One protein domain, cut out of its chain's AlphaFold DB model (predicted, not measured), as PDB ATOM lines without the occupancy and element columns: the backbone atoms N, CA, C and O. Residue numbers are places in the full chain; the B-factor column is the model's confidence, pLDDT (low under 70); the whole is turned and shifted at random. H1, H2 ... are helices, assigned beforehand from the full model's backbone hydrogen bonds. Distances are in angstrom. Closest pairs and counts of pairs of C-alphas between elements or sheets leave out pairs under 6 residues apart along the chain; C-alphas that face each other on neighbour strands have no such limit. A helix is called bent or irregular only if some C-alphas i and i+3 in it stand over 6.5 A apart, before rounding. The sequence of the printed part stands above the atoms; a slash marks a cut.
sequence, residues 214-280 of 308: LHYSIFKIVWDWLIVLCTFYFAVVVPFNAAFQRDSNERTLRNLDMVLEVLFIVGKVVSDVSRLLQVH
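This is residues 214 to 280 of the 308 residues of an uncharacterized protein of Schistocephalus solidus (UniProt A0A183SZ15). Two long helices, H2 and H1, stand side by side and run opposite ways, joined at one end by a turn, in a long, narrow U whose arms are loosely set with few contacts between them. Residues 275 to 280 stick out at the far end of H2, and residues 242 to 248 stick out at the turn. The printed part has 67 residues, with two named helices in the order H1, H2 and no named strand; the class is all helix. The whole is loose, with a radius of gyration of the C-alphas of 15.8 A, and a rod spanning 51 by 20 by 10 A.

Begin with the longest helix, H2, residues 249 to 279: find C-alpha 249 at (269.107, 288.984, 252.775) and go 44.5 A to C-alpha 279 at (228.714, 275.506, 265.668). Then go back to H1, residues 218 to 243, which starts with C-alpha 218 at (245.685, 265.237, 265.466) and is 37.6 A long. H1 is neither bent nor irregular, but only just: C-alphas 236 and 239 are 6.1 A apart.

Look at H2 and H1 together: they are close but not clearly touching, with 2 pairs of C-alphas within 8 A. Their closest C-alphas are those of Asn 241 and Asn 249, 6.9 A apart, while their centres are 13.1 A apart. They run opposite ways at a shallow tilt of 18 degrees. Along the backbones, 26 of 27 O i to N i+4 pairs in H2 and 21 of 22 in H1 are within hydrogen-bond range.

The two C-alphas farthest apart are those of Gln 245 and His 280, 51.4 A. The printed part has no cut, and the link from H1 to H2 is tight. In the B-factor column you will find a mean pLDDT of 75.7 for the printed part of this model, with values under 70 at residues 214 to 219, 245 to 248 and 274 to 280.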
ATOM      1  N   LEU A 214     239.641 259.872 270.445       55.41
ATOM      2  CA  LEU A 214     240.594 259.832 269.324       55.41
ATOM      3  C   LEU A 214     241.200 261.224 269.051       55.41
ATOM      4  O   LEU A 214     240.863 261.871 268.063       55.41
ATOM      5  N   HIS A 215     242.104 261.648 269.942       55.72
ATOM      6  CA  HIS A 215     242.769 262.954 269.998       55.72
ATOM      7  C   HIS A 215     241.775 264.127 270.182       55.72
ATOM      8  O   HIS A 215     240.914 264.402 269.359       55.72
ATOM      9  N   TYR A 216     241.863 264.950 271.237       52.28
ATOM     10  CA  TYR A 216     242.960 265.924 271.419       52.28
ATOM     11  C   TYR A 216     243.641 266.294 270.093       52.28
ATOM     12  O   TYR A 216     244.840 266.111 269.925       52.28
ATOM     13  N   SER A 217     242.781 266.709 269.153       61.12
ATOM     14  CA  SER A 217     242.919 266.709 267.694       61.12
ATOM     15  C   SER A 217     244.324 266.464 267.133       61.12
ATOM     16  O   SER A 217     245.246 267.233 267.388       61.12
ATOM     17  N   ILE A 218     244.459 265.462 266.255       61.62
ATOM     18  CA  ILE A 218     245.685 265.237 265.466       61.62
ATOM     19  C   ILE A 218     246.084 266.526 264.730       61.62
ATOM     20  O   ILE A 218     247.254 266.876 264.701       61.62
ATOM     21  N   PHE A 219     245.110 267.299 264.242       69.19
ATOM     22  CA  PHE A 219     245.323 268.614 263.633       69.19
ATOM     23  C   PHE A 219     245.794 269.682 264.644       69.19
ATOM     24  O   PHE A 219     246.626 270.510 264.293       69.19
ATOM     25  N   LYS A 220     245.373 269.628 265.920       71.56
ATOM     26  CA  LYS A 220     245.969 270.453 266.993       71.56
ATOM     27  C   LYS A 220     247.424 270.056 267.274       71.56
ATOM     28  O   LYS A 220     248.225 270.939 267.549       71.56
ATOM     29  N   ILE A 221     247.759 268.767 267.214       74.62
ATOM     30  CA  ILE A 221     249.133 268.275 267.414       74.62
ATOM     31  C   ILE A 221     250.019 268.668 266.227       74.62
ATOM     32  O   ILE A 221     251.088 269.224 266.433       74.62
ATOM     33  N   VAL A 222     249.561 268.462 264.988       78.88
ATOM     34  CA  VAL A 222     250.244 268.924 263.763       78.88
ATOM     35  C   VAL A 222     250.446 270.442 263.777       78.88
ATOM     36  O   VAL A 222     251.506 270.913 263.382       78.88
ATOM     37  N   TRP A 223     249.473 271.208 264.278       75.62
ATOM     38  CA  TRP A 223     249.616 272.653 264.450       75.62
ATOM     39  C   TRP A 223     250.665 273.036 265.513       75.62
ATOM     40  O   TRP A 223     251.452 273.952 265.289       75.62
ATOM     41  N   ASP A 224     250.739 272.297 266.624       79.12
ATOM     42  CA  ASP A 224     251.793 272.425 267.647       79.12
ATOM     43  C   ASP A 224     253.188 272.150 267.044       79.12
ATOM     44  O   ASP A 224     254.096 272.972 267.168       79.12
ATOM     45  N   TRP A 225     253.342 271.047 266.295       86.00
ATOM     46  CA  TRP A 225     254.577 270.719 265.565       86.00
ATOM     47  C   TRP A 225     254.957 271.788 264.534       86.00
ATOM     48  O   TRP A 225     256.142 272.061 264.359       86.00
ATOM     49  N   LEU A 226     253.981 272.410 263.864       78.94
ATOM     50  CA  LEU A 226     254.225 273.480 262.892       78.94
ATOM     51  C   LEU A 226     254.739 274.750 263.589       78.94
ATOM     52  O   LEU A 226     255.694 275.356 263.105       78.94
ATOM     53  N   ILE A 227     254.197 275.104 264.762       81.31
ATOM     54  CA  ILE A 227     254.736 276.186 265.604       81.31
ATOM     55  C   ILE A 227     256.175 275.874 266.048       81.31
ATOM     56  O   ILE A 227     257.045 276.742 265.940       81.31
ATOM     57  N   VAL A 228     256.456 274.648 266.504       84.81
ATOM     58  CA  VAL A 228     257.808 274.227 266.923       84.81
ATOM     59  C   VAL A 228     258.799 274.266 265.753       84.81
ATOM     60  O   VAL A 228     259.885 274.826 265.887       84.81
ATOM     61  N   LEU A 229     258.425 273.743 264.583       83.00
ATOM     62  CA  LEU A 229     259.269 273.770 263.385       83.00
ATOM     63  C   LEU A 229     259.533 275.204 262.904       83.00
ATOM     64  O   LEU A 229     260.656 275.531 262.521       83.00
ATOM     65  N   CYS A 230     258.518 276.069 262.949       78.75
ATOM     66  CA  CYS A 230     258.649 277.462 262.541       78.75
ATOM     67  C   CYS A 230     259.527 278.266 263.513       78.75
ATOM     68  O   CYS A 230     260.449 278.959 263.088       78.75
ATOM     69  N   THR A 231     259.312 278.129 264.825       80.88
ATOM     70  CA  THR A 231     260.162 278.792 265.832       80.88
ATOM     71  C   THR A 231     261.606 278.299 265.777       80.88
ATOM     72  O   THR A 231     262.513 279.122 265.861       80.88
ATOM     73  N   PHE A 232     261.842 277.006 265.528       86.06
ATOM     74  CA  PHE A 232     263.183 276.479 265.252       86.06
ATOM     75  C   PHE A 232     263.808 277.095 263.988       86.06
ATOM     76  O   PHE A 232     264.963 277.522 264.024       86.06
ATOM     77  N   TYR A 233     263.048 277.204 262.890       81.81
ATOM     78  CA  TYR A 233     263.510 277.850 261.658       81.81
ATOM     79  C   TYR A 233     263.946 279.297 261.916       81.81
ATOM     80  O   TYR A 233     265.078 279.650 261.601       81.81
ATOM     81  N   PHE A 234     263.110 280.118 262.559       83.31
ATOM     82  CA  PHE A 234     263.463 281.505 262.880       83.31
ATOM     83  C   PHE A 234     264.640 281.602 263.866       83.31
ATOM     84  O   PHE A 234     265.543 282.407 263.640       83.31
ATOM     85  N   ALA A 235     264.692 280.752 264.898       85.56
ATOM     86  CA  ALA A 235     265.773 280.743 265.888       85.56
ATOM     87  C   ALA A 235     267.158 280.423 265.291       85.56
ATOM     88  O   ALA A 235     268.165 280.877 265.827       85.56
ATOM     89  N   VAL A 236     267.222 279.678 264.182       84.75
ATOM     90  CA  VAL A 236     268.467 279.471 263.422       84.75
ATOM     91  C   VAL A 236     268.674 280.582 262.389       84.75
ATOM     92  O   VAL A 236     269.760 281.150 262.291       84.75
ATOM     93  N   VAL A 237     267.641 280.910 261.610       80.12
ATOM     94  CA  VAL A 237     267.749 281.786 260.436       80.12
ATOM     95  C   VAL A 237     268.012 283.243 260.817       80.12
ATOM     96  O   VAL A 237     268.866 283.868 260.191       80.12
ATOM     97  N   VAL A 238     267.358 283.794 261.842       81.88
ATOM     98  CA  VAL A 238     267.565 285.195 262.259       81.88
ATOM     99  C   VAL A 238     269.033 285.470 262.645       81.88
ATOM    100  O   VAL A 238     269.656 286.307 261.983       81.88
ATOM    101  N   PRO A 239     269.654 284.754 263.609       84.88
ATOM    102  CA  PRO A 239     271.061 284.979 263.939       84.88
ATOM    103  C   PRO A 239     272.017 284.570 262.808       84.88
ATOM    104  O   PRO A 239     273.066 285.193 262.665       84.88
ATOM    105  N   PHE A 240     271.669 283.587 261.967       82.81
ATOM    106  CA  PHE A 240     272.504 283.198 260.824       82.81
ATOM    107  C   PHE A 240     272.659 284.331 259.795       82.81
ATOM    108  O   PHE A 240     273.780 284.601 259.371       82.81
ATOM    109  N   ASN A 241     271.576 285.034 259.435       80.62
ATOM    110  CA  ASN A 241     271.660 286.192 258.528       80.62
ATOM    111  C   ASN A 241     272.294 287.419 259.211       80.62
ATOM    112  O   ASN A 241     272.989 288.192 258.558       80.62
ATOM    113  N   ALA A 242     272.089 287.599 260.521       80.94
ATOM    114  CA  ALA A 242     272.698 288.705 261.264       80.94
ATOM    115  C   ALA A 242     274.227 288.556 261.398       80.94
ATOM    116  O   ALA A 242     274.959 289.533 261.243       80.94
ATOM    117  N   ALA A 243     274.715 287.336 261.656       82.06
ATOM    118  CA  ALA A 243     276.143 287.031 261.754       82.06
ATOM    119  C   ALA A 243     276.825 286.941 260.378       82.06
ATOM    120  O   ALA A 243     277.965 287.377 260.224       82.06
ATOM    121  N   PHE A 244     276.131 286.404 259.369       70.25
ATOM    122  CA  PHE A 244     276.614 286.331 257.993       70.25
ATOM    123  C   PHE A 244     275.720 287.171 257.081       70.25
ATOM    124  O   PHE A 244     274.721 286.680 256.554       70.25
ATOM    125  N   GLN A 245     276.139 288.419 256.852       66.38
ATOM    126  CA  GLN A 245     275.527 289.384 255.929       66.38
ATOM    127  C   GLN A 245     275.715 288.943 254.466       66.38
ATOM    128  O   GLN A 245     276.465 289.539 253.699       66.38
ATOM    129  N   ARG A 246     275.070 287.840 254.089       62.53
ATOM    130  CA  ARG A 246     275.071 287.297 252.729       62.53
ATOM    131  C   ARG A 246     274.009 288.021 251.906       62.53
ATOM    132  O   ARG A 246     272.920 288.303 252.406       62.53
ATOM    133  N   ASP A 247     274.246 288.186 250.611       65.62
ATOM    134  CA  ASP A 247     273.310 288.828 249.663       65.62
ATOM    135  C   ASP A 247     271.955 288.094 249.546       65.62
ATOM    136  O   ASP A 247     270.988 288.588 248.970       65.62
ATOM    137  N   SER A 248     271.842 286.913 250.162       65.06
ATOM    138  CA  SER A 248     270.576 286.240 250.434       65.06
ATOM    139  C   SER A 248     269.634 286.996 251.377       65.06
ATOM    140  O   SER A 248     268.512 286.528 251.524       65.06
ATOM    141  N   ASN A 249     270.005 288.140 251.967       70.81
ATOM    142  CA  ASN A 249     269.107 288.984 252.775       70.81
ATOM    143  C   ASN A 249     267.731 289.195 252.109       70.81
ATOM    144  O   ASN A 249     266.698 288.958 252.732       70.81
ATOM    145  N   GLU A 250     267.695 289.531 250.814       78.00
ATOM    146  CA  GLU A 250     266.443 289.702 250.054       78.00
ATOM    147  C   GLU A 250     265.670 288.400 249.791       78.00
ATOM    148  O   GLU A 250     264.466 288.424 249.519       78.00
ATOM    149  N   ARG A 251     266.349 287.251 249.853       78.94
ATOM    150  CA  ARG A 251     265.715 285.928 249.785       78.94
ATOM    151  C   ARG A 251     265.151 285.559 251.151       78.94
ATOM    152  O   ARG A 251     264.012 285.121 251.222       78.94
ATOM    153  N   THR A 252     265.894 285.802 252.230       79.44
ATOM    154  CA  THR A 252     265.437 285.544 253.597       79.44
ATOM    155  C   THR A 252     264.243 286.419 253.944       79.44
ATOM    156  O   THR A 252     263.223 285.863 254.323       79.44
ATOM    157  N   LEU A 253     264.301 287.743 253.753       80.75
ATOM    158  CA  LEU A 253     263.167 288.640 254.033       80.75
ATOM    159  C   LEU A 253     261.889 288.188 253.304       80.75
ATOM    160  O   LEU A 253     260.818 288.138 253.902       80.75
ATOM    161  N   ARG A 254     262.026 287.760 252.045       82.94
ATOM    162  CA  ARG A 254     260.940 287.203 251.225       82.94
ATOM    163  C   ARG A 254     260.460 285.830 251.710       82.94
ATOM    164  O   ARG A 254     259.267 285.558 251.646       82.94
ATOM    165  N   ASN A 255     261.353 284.989 252.234       81.19
ATOM    166  CA  ASN A 255     260.987 283.739 252.903       81.19
ATOM    167  C   ASN A 255     260.233 284.005 254.215       81.19
ATOM    168  O   ASN A 255     259.277 283.292 254.501       81.19
ATOM    169  N   LEU A 256     260.625 285.016 255.003       83.19
ATOM    170  CA  LEU A 256     259.922 285.368 256.241       83.19
ATOM    171  C   LEU A 256     258.515 285.894 255.927       83.19
ATOM    172  O   LEU A 256     257.563 285.451 256.559       83.19
ATOM    173  N   ASP A 257     258.374 286.760 254.919       83.12
ATOM    174  CA  ASP A 257     257.084 287.285 254.442       83.12
ATOM    175  C   ASP A 257     256.163 286.154 253.935       83.12
ATOM    176  O   ASP A 257     255.029 286.018 254.391       83.12
ATOM    177  N   MET A 258     256.689 285.239 253.108       85.12
ATOM    178  CA  MET A 258     255.976 284.031 252.651       85.12
ATOM    179  C   MET A 258     255.562 283.107 253.806       85.12
ATOM    180  O   MET A 258     254.441 282.597 253.825       85.12
ATOM    181  N   VAL A 259     256.441 282.878 254.788       82.94
ATOM    182  CA  VAL A 259     256.113 282.052 255.961       82.94
ATOM    183  C   VAL A 259     255.068 282.748 256.835       82.94
ATOM    184  O   VAL A 259     254.144 282.082 257.296       82.94
ATOM    185  N   LEU A 260     255.135 284.070 257.013       81.94
ATOM    186  CA  LEU A 260     254.122 284.855 257.727       81.94
ATOM    187  C   LEU A 260     252.761 284.839 257.014       81.94
ATOM    188  O   LEU A 260     251.736 284.681 257.683       81.94
ATOM    189  N   GLU A 261     252.725 284.931 255.682       85.44
ATOM    190  CA  GLU A 261     251.493 284.806 254.894       85.44
ATOM    191  C   GLU A 261     250.869 283.409 255.054       85.44
ATOM    192  O   GLU A 261     249.685 283.290 255.389       85.44
ATOM    193  N   VAL A 262     251.665 282.343 254.917       83.31
ATOM    194  CA  VAL A 262     251.193 280.962 255.113       83.31
ATOM    195  C   VAL A 262     250.740 280.721 256.560       83.31
ATOM    196  O   VAL A 262     249.667 280.152 256.768       83.31
ATOM    197  N   LEU A 263     251.476 281.201 257.568       81.62
ATOM    198  CA  LEU A 263     251.068 281.134 258.981       81.62
ATOM    199  C   LEU A 263     249.756 281.882 259.240       81.62
ATOM    200  O   LEU A 263     248.926 281.404 260.015       81.62
ATOM    201  N   PHE A 264     249.539 283.032 258.601       75.44
ATOM    202  CA  PHE A 264     248.289 283.782 258.719       75.44
ATOM    203  C   PHE A 264     247.119 283.020 258.089       75.44
ATOM    204  O   PHE A 264     246.060 282.911 258.712       75.44
ATOM    205  N   ILE A 265     247.308 282.444 256.898       81.25
ATOM    206  CA  ILE A 265     246.290 281.627 256.223       81.25
ATOM    207  C   ILE A 265     245.951 280.391 257.066       81.25
ATOM    208  O   ILE A 265     244.779 280.177 257.387       81.25
ATOM    209  N   VAL A 266     246.949 279.608 257.490       80.50
ATOM    210  CA  VAL A 266     246.704 278.394 258.286       80.50
ATOM    211  C   VAL A 266     246.152 278.747 259.669       80.50
ATOM    212  O   VAL A 266     245.196 278.115 260.103       80.50
ATOM    213  N   GLY A 267     246.636 279.803 260.327       75.69
ATOM    214  CA  GLY A 267     246.092 280.282 261.602       75.69
ATOM    215  C   GLY A 267     244.615 280.693 261.516       75.69
ATOM    216  O   GLY A 267     243.832 280.391 262.422       75.69
ATOM    217  N   LYS A 268     244.193 281.308 260.402       78.94
ATOM    218  CA  LYS A 268     242.771 281.576 260.130       78.94
ATOM    219  C   LYS A 268     241.982 280.290 259.917       78.94
ATOM    220  O   LYS A 268     240.977 280.100 260.595       78.94
ATOM    221  N   VAL A 269     242.467 279.378 259.073       80.00
ATOM    222  CA  VAL A 269     241.831 278.068 258.847       80.00
ATOM    223  C   VAL A 269     241.705 277.270 260.155       80.00
ATOM    224  O   VAL A 269     240.662 276.676 260.405       80.00
ATOM    225  N   VAL A 270     242.705 277.307 261.040       76.06
ATOM    226  CA  VAL A 270     242.687 276.656 262.363       76.06
ATOM    227  C   VAL A 270     241.622 277.269 263.287       76.06
ATOM    228  O   VAL A 270     240.885 276.519 263.939       76.06
ATOM    229  N   SER A 271     241.494 278.603 263.334       75.81
ATOM    230  CA  SER A 271     240.451 279.283 264.127       75.81
ATOM    231  C   SER A 271     239.049 279.041 263.548       75.81
ATOM    232  O   SER A 271     238.123 278.719 264.294       75.81
ATOM    233  N   ASP A 272     238.883 279.086 262.223       76.25
ATOM    234  CA  ASP A 272     237.591 278.863 261.564       76.25
ATOM    235  C   ASP A 272     237.138 277.395 261.632       76.25
ATOM    236  O   ASP A 272     235.975 277.136 261.942       76.25
ATOM    237  N   VAL A 273     238.038 276.416 261.479       72.62
ATOM    238  CA  VAL A 273     237.731 274.993 261.733       72.62
ATOM    239  C   VAL A 273     237.348 274.774 263.201       72.62
ATOM    240  O   VAL A 273     236.349 274.111 263.481       72.62
ATOM    241  N   SER A 274     238.069 275.384 264.148       69.62
ATOM    242  CA  SER A 274     237.718 275.318 265.579       69.62
ATOM    243  C   SER A 274     236.342 275.934 265.872       69.62
ATOM    244  O   SER A 274     235.589 275.412 266.696       69.62
ATOM    245  N   ARG A 275     235.980 277.011 265.166       68.50
ATOM    246  CA  ARG A 275     234.678 277.688 265.256       68.50
ATOM    247  C   ARG A 275     233.549 276.843 264.661       68.50
ATOM    248  O   ARG A 275     232.505 276.703 265.294       68.50
ATOM    249  N   LEU A 276     233.756 276.240 263.490       65.94
ATOM    250  CA  LEU A 276     232.783 275.350 262.842       65.94
ATOM    251  C   LEU A 276     232.511 274.092 263.681       65.94
ATOM    252  O   LEU A 276     231.353 273.698 263.835       65.94
ATOM    253  N   LEU A 277     233.548 273.522 264.307       64.81
ATOM    254  CA  LEU A 277     233.408 272.406 265.249       64.81
ATOM    255  C   LEU A 277     232.590 272.771 266.503       64.81
ATOM    256  O   LEU A 277     231.917 271.900 267.051       64.81
ATOM    257  N   GLN A 278     232.576 274.041 266.937       56.59
ATOM    258  CA  GLN A 278     231.653 274.497 267.988       56.59
ATOM    259  C   GLN A 278     230.227 274.736 267.474       56.59
ATOM    260  O   GLN A 278     229.276 274.390 268.171       56.59
ATOM    261  N   VAL A 279     230.050 275.285 266.265       63.19
ATOM    262  CA  VAL A 279     228.714 275.506 265.668       63.19
ATOM    263  C   VAL A 279     227.959 274.184 265.485       63.19
ATOM    264  O   VAL A 279     226.760 274.127 265.742       63.19
ATOM    265  N   HIS A 280     228.660 273.110 265.113       56.78
ATOM    266  CA  HIS A 280     228.079 271.768 264.980       56.78
ATOM    267  C   HIS A 280     228.022 270.977 266.314       56.78
ATOM    268  O   HIS A 280     227.550 269.840 266.345       56.78
TER     269      HIS A 280